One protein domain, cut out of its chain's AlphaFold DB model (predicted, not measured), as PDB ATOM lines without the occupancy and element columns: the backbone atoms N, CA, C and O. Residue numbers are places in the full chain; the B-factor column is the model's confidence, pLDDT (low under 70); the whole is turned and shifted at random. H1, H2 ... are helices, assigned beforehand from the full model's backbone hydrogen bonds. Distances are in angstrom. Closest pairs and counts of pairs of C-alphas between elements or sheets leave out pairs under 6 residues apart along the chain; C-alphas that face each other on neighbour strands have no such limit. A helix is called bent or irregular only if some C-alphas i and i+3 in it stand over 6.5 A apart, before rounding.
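Overview. This is residues 3 to 110 of the 138 residues of the protein "Phenylacetate-CoA oxygenase subunit PaaI" of Thermus tengchongensis (UniProt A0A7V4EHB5). Long, kinked H1 forms a loose up-and-down bundle with H2 and H4, each running against the one before; they touch near their ends, and H1's residues 19 to 28 stand free. Short H3 sits at one end; residues 97 to 110 fold back from H4. The printed part has 108 residues with four named helices, H1 to H4 in order: all helix, loose, radius of gyration of the C-alphas 16.5 A, spans 50 by 30 by 19 A.

Along the chain. H1, residues 8 to 36, spans 40.4 A from C-alpha 8 at (134.758, 147.518, 148.865). H2, residues 40 to 61, spans 33.0 A; H3 is residues 67 to 72, 8.5 A. H4, residues 79 to 96, spans 25.8 A to C-alpha 96 at (110.634, 167.363, 127.287). H2 is irregular, C-alphas 52 and 55 being 7.1 A apart; H4 only just, with 81 and 84 at 6.8 A.

Arrangement. H1 and H2, a hairpin, touch at C-alphas 36 and 43, their closest, 4.4 A, opposite ways at a shallow 25 degrees. H1 touches H4, closest C-alphas 32 and 94, 7.6 A. H2 touches H4, closest C-alphas 61 and 79, 4.8 A. H3 touches no helix. O i to N i+4 pairs are within hydrogen-bond range throughout H3, 22 of 25 in H1, 11 of 18 in H2, 11 of 14 in H4.

Size, cuts and confidence. The C-alphas farthest apart, Glu 40 and Ala 73, are 49.9 A apart. The printed part has no cut and no long link; no printed residue is under 70 in pLDDT.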
ATOM      1  N   ALA A   3     128.402 151.349 142.851       97.19
ATOM      2  CA  ALA A   3     128.081 150.994 144.242       97.19
ATOM      3  C   ALA A   3     127.934 149.475 144.491       97.19
ATOM      4  O   ALA A   3     127.910 149.050 145.639       97.19
ATOM      5  N   LYS A   4     127.829 148.662 143.430       97.19
ATOM      6  CA  LYS A   4     127.776 147.191 143.479       97.19
ATOM      7  C   LYS A   4     129.155 146.542 143.263       97.19
ATOM      8  O   LYS A   4     129.217 145.337 143.050       97.19
ATOM      9  N   SER A   5     130.232 147.334 143.243       98.19
ATOM     10  CA  SER A   5     131.591 146.858 142.973       98.19
ATOM     11  C   SER A   5     132.014 145.740 143.932       98.19
ATOM     12  O   SER A   5     131.761 145.815 145.134       98.19
ATOM     13  N   ALA A   6     132.728 144.744 143.406       98.12
ATOM     14  CA  ALA A   6     133.395 143.709 144.191       98.12
ATOM     15  C   ALA A   6     134.585 144.253 145.006       98.12
ATOM     16  O   ALA A   6     135.077 143.566 145.899       98.12
ATOM     17  N   TYR A   7     135.044 145.480 144.727       98.25
ATOM     18  CA  TYR A   7     136.085 146.163 145.492       98.25
ATOM     19  C   TYR A   7     135.460 147.113 146.533       98.25
ATOM     20  O   TYR A   7     134.952 148.178 146.157       98.25
ATOM     21  N   PRO A   8     135.507 146.783 147.843       98.31
ATOM     22  CA  PRO A   8     134.758 147.518 148.865       98.31
ATOM     23  C   PRO A   8     135.043 149.028 148.924       98.31
ATOM     24  O   PRO A   8     134.076 149.790 148.966       98.31
ATOM     25  N   PRO A   9     136.301 149.513 148.820       98.25
ATOM     26  CA  PRO A   9     136.568 150.953 148.853       98.25
ATOM     27  C   PRO A   9     135.866 151.735 147.736       98.25
ATOM     28  O   PRO A   9     135.403 152.855 147.958       98.25
ATOM     29  N   LEU A  10     135.737 151.148 146.540       98.12
ATOM     30  CA  LEU A  10     135.012 151.774 145.432       98.12
ATOM     31  C   LEU A  10     133.499 151.735 145.658       98.12
ATOM     32  O   LEU A  10     132.831 152.747 145.444       98.12
ATOM     33  N   ALA A  11     132.955 150.606 146.118       98.38
ATOM     34  CA  ALA A  11     131.530 150.485 146.421       98.38
ATOM     35  C   ALA A  11     131.083 151.500 147.491       98.38
ATOM     36  O   ALA A  11     130.052 152.167 147.340       98.38
ATOM     37  N   GLU A  12     131.885 151.669 148.545       98.19
ATOM     38  CA  GLU A  12     131.647 152.632 149.622       98.19
ATOM     39  C   GLU A  12     131.722 154.079 149.124       98.19
ATOM     40  O   GLU A  12     130.803 154.867 149.378       98.19
ATOM     41  N   ALA A  13     132.771 154.430 148.371       98.25
ATOM     42  CA  ALA A  13     132.917 155.761 147.787       98.25
ATOM     43  C   ALA A  13     131.749 156.090 146.844       98.25
ATOM     44  O   ALA A  13     131.100 157.126 146.998       98.25
ATOM     45  N   ALA A  14     131.411 155.176 145.930       98.12
ATOM     46  CA  ALA A  14     130.303 155.343 144.995       98.12
ATOM     47  C   ALA A  14     128.955 155.498 145.715       98.12
ATOM     48  O   ALA A  14     128.131 156.316 145.313       98.12
ATOM     49  N   SER A  15     128.730 154.765 146.810       97.38
ATOM     50  CA  SER A  15     127.504 154.876 147.612       97.38
ATOM     51  C   SER A  15     127.367 156.231 148.310       97.38
ATOM     52  O   SER A  15     126.251 156.726 148.489       97.38
ATOM     53  N   ARG A  16     128.489 156.842 148.709       97.19
ATOM     54  CA  ARG A  16     128.515 158.193 149.283       97.19
ATOM     55  C   ARG A  16     128.270 159.246 148.206       97.19
ATOM     56  O   ARG A  16     127.325 160.018 148.345       97.19
ATOM     57  N   ILE A  17     129.036 159.193 147.115       98.12
ATOM     58  CA  ILE A  17     128.943 160.123 145.978       98.12
ATOM     59  C   ILE A  17     127.535 160.111 145.370       98.12
ATOM     60  O   ILE A  17     126.976 161.160 145.073       98.12
ATOM     61  N   LEU A  18     126.892 158.942 145.264       97.19
ATOM     62  CA  LEU A  18     125.550 158.823 144.685       97.19
ATOM     63  C   LEU A  18     124.498 159.693 145.395       97.19
ATOM     64  O   LEU A  18     123.517 160.098 144.773       97.19
ATOM     65  N   LYS A  19     124.663 159.973 146.694       94.31
ATOM     66  CA  LYS A  19     123.735 160.851 147.424       94.31
ATOM     67  C   LYS A  19     123.849 162.300 146.946       94.31
ATOM     68  O   LYS A  19     122.826 162.970 146.829       94.31
ATOM     69  N   GLU A  20     125.062 162.744 146.640       97.38
ATOM     70  CA  GLU A  20     125.372 164.088 146.145       97.38
ATOM     71  C   GLU A  20     124.975 164.226 144.669       97.38
ATOM     72  O   GLU A  20     124.258 165.157 144.302       97.38
ATOM     73  N   GLU A  21     125.293 163.227 143.842       97.81
ATOM     74  CA  GLU A  21     124.978 163.241 142.407       97.81
ATOM     75  C   GLU A  21     123.476 163.310 142.113       97.81
ATOM     76  O   GLU A  21     123.051 163.940 141.146       97.81
ATOM     77  N   ARG A  22     122.623 162.749 142.980       97.00
ATOM     78  CA  ARG A  22     121.164 162.923 142.860       97.00
ATOM     79  C   ARG A  22     120.743 164.386 142.974       97.00
ATOM     80  O   ARG A  22     119.784 164.798 142.320       97.00
ATOM     81  N   PHE A  23     121.426 165.160 143.814       97.69
ATOM     82  CA  PHE A  23     121.162 166.587 143.946       97.69
ATOM     83  C   PHE A  23     121.690 167.355 142.736       97.69
ATOM     84  O   PHE A  23     120.964 168.197 142.206       97.69
ATOM     85  N   HIS A  24     122.897 167.028 142.263       98.19
ATOM     86  CA  HIS A  24     123.471 167.625 141.055       98.19
ATOM     87  C   HIS A  24     122.555 167.412 139.849       98.19
ATOM     88  O   HIS A  24     122.152 168.393 139.229       98.19
ATOM     89  N   LEU A  25     122.128 166.168 139.606       97.94
ATOM     90  CA  LEU A  25     121.214 165.823 138.521       97.94
ATOM     91  C   LEU A  25     119.896 166.593 138.633       97.94
ATOM     92  O   LEU A  25     119.461 167.221 137.673       97.94
ATOM     93  N   LYS A  26     119.276 166.618 139.820       97.81
ATOM     94  CA  LYS A  26     118.036 167.377 140.031       97.81
ATOM     95  C   LYS A  26     118.229 168.863 139.720       97.81
ATOM     96  O   LYS A  26     117.379 169.469 139.070       97.81
ATOM     97  N   HIS A  27     119.314 169.461 140.203       98.38
ATOM     98  CA  HIS A  27     119.589 170.878 139.997       98.38
ATOM     99  C   HIS A  27     119.832 171.196 138.518       98.38
ATOM    100  O   HIS A  27     119.216 172.122 137.987       98.38
ATOM    101  N   SER A  28     120.676 170.413 137.842       97.69
ATOM    102  CA  SER A  28     120.971 170.601 136.423       97.69
ATOM    103  C   SER A  28     119.738 170.375 135.554       97.69
ATOM    104  O   SER A  28     119.471 171.187 134.673       97.69
ATOM    105  N   SER A  29     118.934 169.341 135.828       98.12
ATOM    106  CA  SER A  29     117.707 169.054 135.073       98.12
ATOM    107  C   SER A  29     116.715 170.213 135.127       98.12
ATOM    108  O   SER A  29     116.200 170.612 134.084       98.12
ATOM    109  N   LEU A  30     116.513 170.811 136.308       98.50
ATOM    110  CA  LEU A  30     115.636 171.976 136.471       98.50
ATOM    111  C   LEU A  30     116.141 173.203 135.704       98.50
ATOM    112  O   LEU A  30     115.340 173.979 135.184       98.50
ATOM    113  N   TRP A  31     117.455 173.415 135.637       98.50
ATOM    114  CA  TRP A  31     118.018 174.516 134.853       98.50
ATOM    115  C   TRP A  31     117.896 174.285 133.353       98.50
ATOM    116  O   TRP A  31     117.554 175.223 132.637       98.50
ATOM    117  N   VAL A  32     118.112 173.057 132.882       98.38
ATOM    118  CA  VAL A  32     117.909 172.699 131.472       98.38
ATOM    119  C   VAL A  32     116.460 172.955 131.055       98.38
ATOM    120  O   VAL A  32     116.241 173.592 130.029       98.38
ATOM    121  N   GLU A  33     115.483 172.561 131.876       98.56
ATOM    122  CA  GLU A  33     114.062 172.845 131.630       98.56
ATOM    123  C   GLU A  33     113.783 174.353 131.571       98.56
ATOM    124  O   GLU A  33     113.203 174.844 130.604       98.56
ATOM    125  N   ARG A  34     114.241 175.110 132.578       98.69
ATOM    126  CA  ARG A  34     114.033 176.568 132.652       98.69
ATOM    127  C   ARG A  34     114.650 177.314 131.477       98.69
ATOM    128  O   ARG A  34     114.065 178.283 131.006       98.69
ATOM    129  N   LEU A  35     115.842 176.912 131.044       98.62
ATOM    130  CA  LEU A  35     116.537 177.562 129.938       98.62
ATOM    131  C   LEU A  35     115.926 177.162 128.594       98.62
ATOM    132  O   LEU A  35     115.706 178.035 127.756       98.62
ATOM    133  N   GLY A  36     115.602 175.879 128.415       98.50
ATOM    134  CA  GLY A  36     114.999 175.350 127.192       98.50
ATOM    135  C   GLY A  36     113.576 175.854 126.942       98.50
ATOM    136  O   GLY A  36     113.230 176.147 125.803       98.50
ATOM    137  N   GLN A  37     112.768 176.034 127.987       98.38
ATOM    138  CA  GLN A  37     111.382 176.523 127.883       98.38
ATOM    139  C   GLN A  37     111.219 177.990 128.309       98.38
ATOM    140  O   GLN A  37     110.102 178.448 128.550       98.38
ATOM    141  N   GLY A  38     112.331 178.711 128.468       97.94
ATOM    142  CA  GLY A  38     112.348 180.099 128.913       97.94
ATOM    143  C   GLY A  38     112.026 181.083 127.788       97.94
ATOM    144  O   GLY A  38     110.976 181.032 127.155       97.94
ATOM    145  N   THR A  39     112.931 182.027 127.552       98.69
ATOM    146  CA  THR A  39     112.820 182.982 126.445       98.69
ATOM    147  C   THR A  39     113.435 182.409 125.172       98.69
ATOM    148  O   THR A  39     114.208 181.453 125.220       98.69
ATOM    149  N   GLU A  40     113.166 183.036 124.024       98.56
ATOM    150  CA  GLU A  40     113.846 182.689 122.765       98.56
ATOM    151  C   GLU A  40     115.376 182.730 122.912       98.56
ATOM    152  O   GLU A  40     116.077 181.838 122.441       98.56
ATOM    153  N   GLU A  41     115.900 183.723 123.639       98.69
ATOM    154  CA  GLU A  41     117.338 183.859 123.874       98.69
ATOM    155  C   GLU A  41     117.890 182.769 124.803       98.69
ATOM    156  O   GLU A  41     118.961 182.222 124.530       98.69
ATOM    157  N   SER A  42     117.186 182.419 125.890       98.69
ATOM    158  CA  SER A  42     117.653 181.341 126.774       98.69
ATOM    159  C   SER A  42     117.623 179.993 126.064       98.69
ATOM    160  O   SER A  42     118.575 179.222 126.188       98.69
ATOM    161  N   HIS A  43     116.576 179.748 125.275       98.75
ATOM    162  CA  HIS A  43     116.438 178.550 124.465       98.75
ATOM    163  C   HIS A  43     117.578 178.443 123.450       98.75
ATOM    164  O   HIS A  43     118.259 177.421 123.392       98.75
ATOM    165  N   ARG A  44     117.836 179.520 122.694       98.62
ATOM    166  CA  ARG A  44     118.913 179.574 121.697       98.62
ATOM    167  C   ARG A  44     120.271 179.247 122.324       98.62
ATOM    168  O   ARG A  44     120.978 178.382 121.815       98.62
ATOM    169  N   ARG A  45     120.612 179.872 123.457       98.62
ATOM    170  CA  ARG A  45     121.880 179.607 124.163       98.62
ATOM    171  C   ARG A  45     121.980 178.184 124.700       98.62
ATOM    172  O   ARG A  45     123.049 177.587 124.631       98.62
ATOM    173  N   ALA A  46     120.890 177.648 125.247       98.38
ATOM    174  CA  ALA A  46     120.865 176.276 125.741       98.38
ATOM    175  C   ALA A  46     121.072 175.271 124.602       98.38
ATOM    176  O   ALA A  46     121.877 174.352 124.744       98.38
ATOM    177  N   GLN A  47     120.407 175.477 123.462       98.06
ATOM    178  CA  GLN A  47     120.597 174.639 122.282       98.06
ATOM    179  C   GLN A  47     122.042 174.729 121.771       98.06
ATOM    180  O   GLN A  47     122.668 173.697 121.566       98.06
ATOM    181  N   GLU A  48     122.610 175.929 121.635       97.44
ATOM    182  CA  GLU A  48     124.005 176.114 121.198       97.44
ATOM    183  C   GLU A  48     125.019 175.431 122.127       97.44
ATOM    184  O   GLU A  48     125.971 174.795 121.663       97.44
ATOM    185  N   ALA A  49     124.802 175.517 123.443       96.44
ATOM    186  CA  ALA A  49     125.629 174.818 124.418       96.44
ATOM    187  C   ALA A  49     125.544 173.292 124.247       96.44
ATOM    188  O   ALA A  49     126.569 172.614 124.318       96.44
ATOM    189  N   LEU A  50     124.349 172.753 123.979       95.88
ATOM    190  CA  LEU A  50     124.167 171.326 123.711       95.88
ATOM    191  C   LEU A  50     124.875 170.890 122.431       95.88
ATOM    192  O   LEU A  50     125.637 169.930 122.488       95.88
ATOM    193  N   GLU A  51     124.696 171.602 121.317       94.56
ATOM    194  CA  GLU A  51     125.384 171.273 120.055       94.56
ATOM    195  C   GLU A  51     126.909 171.219 120.235       94.56
ATOM    196  O   GLU A  51     127.590 170.376 119.653       94.56
ATOM    197  N   THR A  52     127.448 172.095 121.087       91.94
ATOM    198  CA  THR A  52     128.888 172.177 121.351       91.94
ATOM    199  C   THR A  52     129.382 171.064 122.279       91.94
ATOM    200  O   THR A  52     130.429 170.465 122.031       91.94
ATOM    201  N   LEU A  53     128.670 170.802 123.380       92.62
ATOM    202  CA  LEU A  53     129.179 169.983 124.487       92.62
ATOM    203  C   LEU A  53     128.699 168.529 124.450       92.62
ATOM    204  O   LEU A  53     129.411 167.641 124.919       92.62
ATOM    205  N   PHE A  54     127.519 168.254 123.893       92.56
ATOM    206  CA  PHE A  54     126.936 166.911 123.888       92.56
ATOM    207  C   PHE A  54     127.814 165.839 123.215       92.56
ATOM    208  O   PHE A  54     127.880 164.728 123.745       92.56
ATOM    209  N   PRO A  55     128.555 166.117 122.122       89.06
ATOM    210  CA  PRO A  55     129.419 165.108 121.502       89.06
ATOM    211  C   PRO A  55     130.478 164.522 122.452       89.06
ATOM    212  O   PRO A  55     130.805 163.336 122.360       89.06
ATOM    213  N   TYR A  56     130.958 165.316 123.417       89.56
ATOM    214  CA  TYR A  56     131.949 164.890 124.411       89.56
ATOM    215  C   TYR A  56     131.413 163.827 125.376       89.56
ATOM    216  O   TYR A  56     132.185 163.031 125.905       89.56
ATOM    217  N   VAL A  57     130.095 163.751 125.570       90.50
ATOM    218  CA  VAL A  57     129.462 162.780 126.473       90.50
ATOM    219  C   VAL A  57     129.754 161.338 126.057       90.50
ATOM    220  O   VAL A  57     129.957 160.475 126.908       90.50
ATOM    221  N   ARG A  58     129.878 161.070 124.751       87.38
ATOM    222  CA  ARG A  58     130.197 159.730 124.225       87.38
ATOM    223  C   ARG A  58     131.580 159.228 124.660       87.38
ATOM    224  O   ARG A  58     131.825 158.022 124.658       87.38
ATOM    225  N   GLN A  59     132.481 160.125 125.073       89.12
ATOM    226  CA  GLN A  59     133.779 159.747 125.638       89.12
ATOM    227  C   GLN A  59     133.641 159.026 126.992       89.12
ATOM    228  O   GLN A  59     134.483 158.186 127.322       89.12
ATOM    229  N   LEU A  60     132.576 159.302 127.761       90.12
ATOM    230  CA  LEU A  60     132.334 158.682 129.072       90.12
ATOM    231  C   LEU A  60     132.192 157.156 128.983       90.12
ATOM    232  O   LEU A  60     132.537 156.456 129.934       90.12
ATOM    233  N   PHE A  61     131.740 156.650 127.833       91.31
ATOM    234  CA  PHE A  61     131.477 155.229 127.588       91.31
ATOM    235  C   PHE A  61     132.612 154.510 126.851       91.31
ATOM    236  O   PHE A  61     132.538 153.303 126.627       91.31
ATOM    237  N   GLN A  62     133.681 155.227 126.483       88.56
ATOM    238  CA  GLN A  62     134.858 154.604 125.881       88.56
ATOM    239  C   GLN A  62     135.650 153.844 126.956       88.56
ATOM    240  O   GLN A  62     136.018 154.470 127.962       88.56
ATOM    241  N   PRO A  63     135.928 152.540 126.758       87.38
ATOM    242  CA  PRO A  63     136.724 151.754 127.693       87.38
ATOM    243  C   PRO A  63     138.189 152.202 127.681       87.38
ATOM    244  O   PRO A  63     138.723 152.639 126.656       87.38
ATOM    245  N   LEU A  64     138.852 152.076 128.825       87.06
ATOM    246  CA  LEU A  64     140.277 152.326 128.990       87.06
ATOM    247  C   LEU A  64     141.099 151.034 128.854       87.06
ATOM    248  O   LEU A  64     140.596 149.935 129.101       87.06
ATOM    249  N   PRO A  65     142.399 151.139 128.506       88.06
ATOM    250  CA  PRO A  65     143.305 150.000 128.587       88.06
ATOM    251  C   PRO A  65     143.307 149.402 130.000       88.06
ATOM    252  O   PRO A  65     143.660 150.091 130.956       88.06
ATOM    253  N   GLY A  66     142.936 148.125 130.115       88.25
ATOM    254  CA  GLY A  66     142.840 147.402 131.389       88.25
ATOM    255  C   GLY A  66     141.429 147.296 131.977       88.25
ATOM    256  O   GLY A  66     141.250 146.522 132.915       88.25
ATOM    257  N   ASP A  67     140.427 147.987 131.416       91.44
ATOM    258  CA  ASP A  67     139.051 147.920 131.930       91.44
ATOM    259  C   ASP A  67     138.456 146.512 131.820       91.44
ATOM    260  O   ASP A  67     137.722 146.110 132.710       91.44
ATOM    261  N   GLU A  68     138.799 145.733 130.789       94.31
ATOM    262  CA  GLU A  68     138.243 144.385 130.578       94.31
ATOM    263  C   GLU A  68     138.459 143.465 131.790       94.31
ATOM    264  O   GLU A  68     137.501 142.899 132.312       94.31
ATOM    265  N   ALA A  69     139.686 143.412 132.317       96.69
ATOM    266  CA  ALA A  69     140.002 142.625 133.509       96.69
ATOM    267  C   ALA A  69     139.292 143.156 134.768       96.69
ATOM    268  O   ALA A  69     138.909 142.383 135.645       96.69
ATOM    269  N   LEU A  70     139.104 144.476 134.873       96.62
ATOM    270  CA  LEU A  70     138.401 145.092 136.001       96.62
ATOM    271  C   LEU A  70     136.887 144.860 135.932       96.62
ATOM    272  O   LEU A  70     136.258 144.704 136.978       96.62
ATOM    273  N   VAL A  71     136.306 144.836 134.733       97.12
ATOM    274  CA  VAL A  71     134.899 144.495 134.498       97.12
ATOM    275  C   VAL A  71     134.666 143.018 134.802       97.12
ATOM    276  O   VAL A  71     133.738 142.700 135.542       97.12
ATOM    277  N   GLU A  72     135.530 142.121 134.312       97.00
ATOM    278  CA  GLU A  72     135.457 140.679 134.594       97.00
ATOM    279  C   GLU A  72     135.561 140.389 136.099       97.00
ATOM    280  O   GLU A  72     134.788 139.600 136.644       97.00
ATOM    281  N   ALA A  73     136.450 141.095 136.801       97.38
ATOM    282  CA  ALA A  73     136.583 141.005 138.253       97.38
ATOM    283  C   ALA A  73     135.438 141.690 139.032       97.38
ATOM    284  O   ALA A  73     135.442 141.678 140.264       97.38
ATOM    285  N   GLY A  74     134.477 142.325 138.353       97.25
ATOM    286  CA  GLY A  74     133.366 143.048 138.978       97.25
ATOM    287  C   GLY A  74     133.787 144.314 139.732       97.25
ATOM    288  O   GLY A  74     133.039 144.808 140.577       97.25
ATOM    289  N   VAL A  75     134.983 144.844 139.469       97.62
ATOM    290  CA  VAL A  75     135.518 146.043 140.127       97.62
ATOM    291  C   VAL A  75     134.877 147.298 139.542       97.62
ATOM    292  O   VAL A  75     134.375 148.128 140.298       97.62
ATOM    293  N   VAL A  76     134.843 147.437 138.219       95.62
ATOM    294  CA  VAL A  76     134.213 148.579 137.534       95.62
ATOM    295  C   VAL A  76     133.025 148.105 136.695       95.62
ATOM    296  O   VAL A  76     133.016 146.959 136.250       95.62
ATOM    297  N   PRO A  77     131.994 148.941 136.481       95.06
ATOM    298  CA  PRO A  77     130.910 148.581 135.576       95.06
ATOM    299  C   PRO A  77     131.380 148.581 134.119       95.06
ATOM    300  O   PRO A  77     132.266 149.351 133.752       95.06
ATOM    301  N   ASP A  78     130.719 147.791 133.273       94.25
ATOM    302  CA  ASP A  78     130.861 147.916 131.822       94.25
ATOM    303  C   ASP A  78     130.289 149.266 131.365       94.25
ATOM    304  O   ASP A  78     129.074 149.448 131.271       94.25
ATOM    305  N   LEU A  79     131.174 150.229 131.100       92.25
ATOM    306  CA  LEU A  79     130.786 151.574 130.681       92.25
ATOM    307  C   LEU A  79     130.076 151.575 129.326       92.25
ATOM    308  O   LEU A  79     129.174 152.383 129.123       92.25
ATOM    309  N   LYS A  80     130.422 150.661 128.415       92.50
ATOM    310  CA  LYS A  80     129.804 150.610 127.087       92.50
ATOM    311  C   LYS A  80     128.328 150.229 127.185       92.50
ATOM    312  O   LYS A  80     127.495 150.802 126.487       92.50
ATOM    313  N   ALA A  81     127.990 149.317 128.097       94.25
ATOM    314  CA  ALA A  81     126.607 148.933 128.370       94.25
ATOM    315  C   ALA A  81     125.757 150.076 128.965       94.25
ATOM    316  O   ALA A  81     124.529 150.019 128.901       94.25
ATOM    317  N   LEU A  82     126.385 151.122 129.519       95.31
ATOM    318  CA  LEU A  82     125.690 152.274 130.100       95.31
ATOM    319  C   LEU A  82     125.336 153.364 129.079       95.31
ATOM    320  O   LEU A  82     124.516 154.223 129.397       95.31
ATOM    321  N   GLU A  83     125.908 153.339 127.871       93.94
ATOM    322  CA  GLU A  83     125.690 154.391 126.867       93.94
ATOM    323  C   GLU A  83     124.222 154.477 126.436       93.94
ATOM    324  O   GLU A  83     123.621 155.549 126.474       93.94
ATOM    325  N   ALA A  84     123.622 153.345 126.065       94.56
ATOM    326  CA  ALA A  84     122.240 153.296 125.596       94.56
ATOM    327  C   ALA A  84     121.217 153.807 126.636       94.56
ATOM    328  O   ALA A  84     120.480 154.736 126.302       94.56
ATOM    329  N   PRO A  85     121.174 153.288 127.885       96.25
ATOM    330  CA  PRO A  85     120.218 153.781 128.879       96.25
ATOM    331  C   PRO A  85     120.463 155.248 129.254       96.25
ATOM    332  O   PRO A  85     119.508 155.994 129.464       96.25
ATOM    333  N   TYR A  86     121.723 155.693 129.288       95.88
ATOM    334  CA  TYR A  86     122.037 157.103 129.516       95.88
ATOM    335  C   TYR A  86     121.477 157.997 128.400       95.88
ATOM    336  O   TYR A  86     120.830 159.010 128.677       95.88
ATOM    337  N   LEU A  87     121.723 157.636 127.135       94.38
ATOM    338  CA  LEU A  87     121.273 158.428 125.991       94.38
ATOM    339  C   LEU A  87     119.749 158.470 125.914       94.38
ATOM    340  O   LEU A  87     119.206 159.522 125.585       94.38
ATOM    341  N   GLU A  88     119.067 157.375 126.246       96.19
ATOM    342  CA  GLU A  88     117.607 157.327 126.334       96.19
ATOM    343  C   GLU A  88     117.075 158.328 127.371       96.19
ATOM    344  O   GLU A  88     116.244 159.179 127.039       96.19
ATOM    345  N   GLU A  89     117.593 158.286 128.602       96.81
ATOM    346  CA  GLU A  89     117.150 159.162 129.692       96.81
ATOM    347  C   GLU A  89     117.391 160.643 129.366       96.81
ATOM    348  O   GLU A  89     116.483 161.477 129.477       96.81
ATOM    349  N   VAL A  90     118.603 160.970 128.916       96.56
ATOM    350  CA  VAL A  90     119.007 162.351 128.631       96.56
ATOM    351  C   VAL A  90     118.266 162.894 127.416       96.56
ATOM    352  O   VAL A  90     117.743 164.005 127.476       96.56
ATOM    353  N   THR A  91     118.139 162.118 126.337       96.25
ATOM    354  CA  THR A  91     117.378 162.526 125.144       96.25
ATOM    355  C   THR A  91     115.920 162.793 125.495       96.25
ATOM    356  O   THR A  91     115.378 163.833 125.117       96.25
ATOM    357  N   ALA A  92     115.288 161.907 126.272       97.94
ATOM    358  CA  ALA A  92     113.915 162.112 126.714       97.94
ATOM    359  C   ALA A  92     113.773 163.397 127.548       97.94
ATOM    360  O   ALA A  92     112.800 164.135 127.385       97.94
ATOM    361  N   HIS A  93     114.742 163.694 128.420       98.25
ATOM    362  CA  HIS A  93     114.759 164.934 129.203       98.25
ATOM    363  C   HIS A  93     114.919 166.187 128.339       98.25
ATOM    364  O   HIS A  93     114.176 167.153 128.520       98.25
ATOM    365  N   LEU A  94     115.844 166.168 127.378       98.06
ATOM    366  CA  LEU A  94     116.075 167.278 126.450       98.06
ATOM    367  C   LEU A  94     114.822 167.588 125.630       98.06
ATOM    368  O   LEU A  94     114.386 168.739 125.607       98.06
ATOM    369  N   VAL A  95     114.188 166.560 125.059       98.31
ATOM    370  CA  VAL A  95     112.951 166.710 124.276       98.31
ATOM    371  C   VAL A  95     111.824 167.288 125.130       98.31
ATOM    372  O   VAL A  95     111.164 168.239 124.712       98.31
ATOM    373  N   ARG A  96     111.622 166.783 126.358       98.25
ATOM    374  CA  ARG A  96     110.634 167.363 127.287       98.25
ATOM    375  C   ARG A  96     110.954 168.813 127.645       98.25
ATOM    376  O   ARG A  96     110.031 169.593 127.837       98.25
ATOM    377  N   SER A  97     112.232 169.180 127.687       98.50
ATOM    378  CA  SER A  97     112.705 170.547 127.943       98.50
ATOM    379  C   SER A  97     112.614 171.462 126.710       98.50
ATOM    380  O   SER A  97     113.082 172.596 126.758       98.50
ATOM    381  N   GLY A  98     112.029 170.993 125.603       98.19
ATOM    382  CA  GLY A  98     111.907 171.744 124.352       98.19
ATOM    383  C   GLY A  98     113.185 171.784 123.511       98.19
ATOM    384  O   GLY A  98     113.188 172.431 122.473       98.19
ATOM    385  N   LEU A  99     114.255 171.101 123.919       98.38
ATOM    386  CA  LEU A  99     115.549 171.097 123.235       98.38
ATOM    387  C   LEU A  99     115.677 169.892 122.299       98.38
ATOM    388  O   LEU A  99     115.037 168.855 122.485       98.38
ATOM    389  N   ARG A 100     116.539 170.017 121.288       97.31
ATOM    390  CA  ARG A 100     116.830 168.942 120.333       97.31
ATOM    391  C   ARG A 100     118.125 168.225 120.729       97.31
ATOM    392  O   ARG A 100     119.145 168.899 120.866       97.31
ATOM    393  N   PRO A 101     118.112 166.896 120.915       93.69
ATOM    394  CA  PRO A 101     119.332 166.121 121.119       93.69
ATOM    395  C   PRO A 101     120.239 166.198 119.877       93.69
ATOM    396  O   PRO A 101     119.751 165.941 118.774       93.69
ATOM    397  N   PRO A 102     121.537 166.507 120.024       90.19
ATOM    398  CA  PRO A 102     122.471 166.493 118.897       90.19
ATOM    399  C   PRO A 102     122.702 165.078 118.341       90.19
ATOM    400  O   PRO A 102     122.983 164.138 119.086       90.19
ATOM    401  N   GLU A 103     122.626 164.920 117.018       80.06
ATOM    402  CA  GLU A 103     122.751 163.614 116.343       80.06
ATOM    403  C   GLU A 103     124.208 163.211 116.046       80.06
ATOM    404  O   GLU A 103     124.508 162.031 115.843       80.06
ATOM    405  N   GLY A 104     125.139 164.168 116.058       77.88
ATOM    406  CA  GLY A 104     126.529 163.961 115.655       77.88
ATOM    407  C   GLY A 104     127.514 164.877 116.374       77.88
ATOM    408  O   GLY A 104     127.171 165.530 117.352       77.88
ATOM    409  N   GLY A 105     128.754 164.895 115.893       80.50
ATOM    410  CA  GLY A 105     129.837 165.716 116.432       80.50
ATOM    411  C   GLY A 105     131.124 164.927 116.649       80.50
ATOM    412  O   GLY A 105     131.160 163.701 116.527       80.50
ATOM    413  N   TYR A 106     132.204 165.647 116.945       79.25
ATOM    414  CA  TYR A 106     133.487 165.027 117.254       79.25
ATOM    415  C   TYR A 106     133.424 164.329 118.614       79.25
ATOM    416  O   TYR A 106     133.082 164.946 119.619       79.25
ATOM    417  N   VAL A 107     133.785 163.048 118.639       78.69
ATOM    418  CA  VAL A 107     133.902 162.263 119.870       78.69
ATOM    419  C   VAL A 107     135.382 162.063 120.167       78.69
ATOM    420  O   VAL A 107     136.044 161.316 119.435       78.69
ATOM    421  N   PRO A 108     135.927 162.680 121.227       75.19
ATOM    422  CA  PRO A 108     137.294 162.406 121.634       75.19
ATOM    423  C   PRO A 108     137.428 160.940 122.053       75.19
ATOM    424  O   PRO A 108     136.711 160.456 122.927       75.19
ATOM    425  N   LYS A 109     138.354 160.216 121.422       70.12
ATOM    426  CA  LYS A 109     138.573 158.788 121.707       70.12
ATOM    427  C   LYS A 109     139.521 158.551 122.881       70.12
ATOM    428  O   LYS A 109     139.456 157.510 123.523       70.12
ATOM    429  N   SER A 110     140.409 159.502 123.163       78.44
ATOM    430  CA  SER A 110     141.475 159.349 124.154       78.44
ATOM    431  C   SER A 110     141.178 160.159 125.406       78.44
ATOM    432  O   SER A 110     140.962 161.360 125.317       78.44
TER     433      SER A 110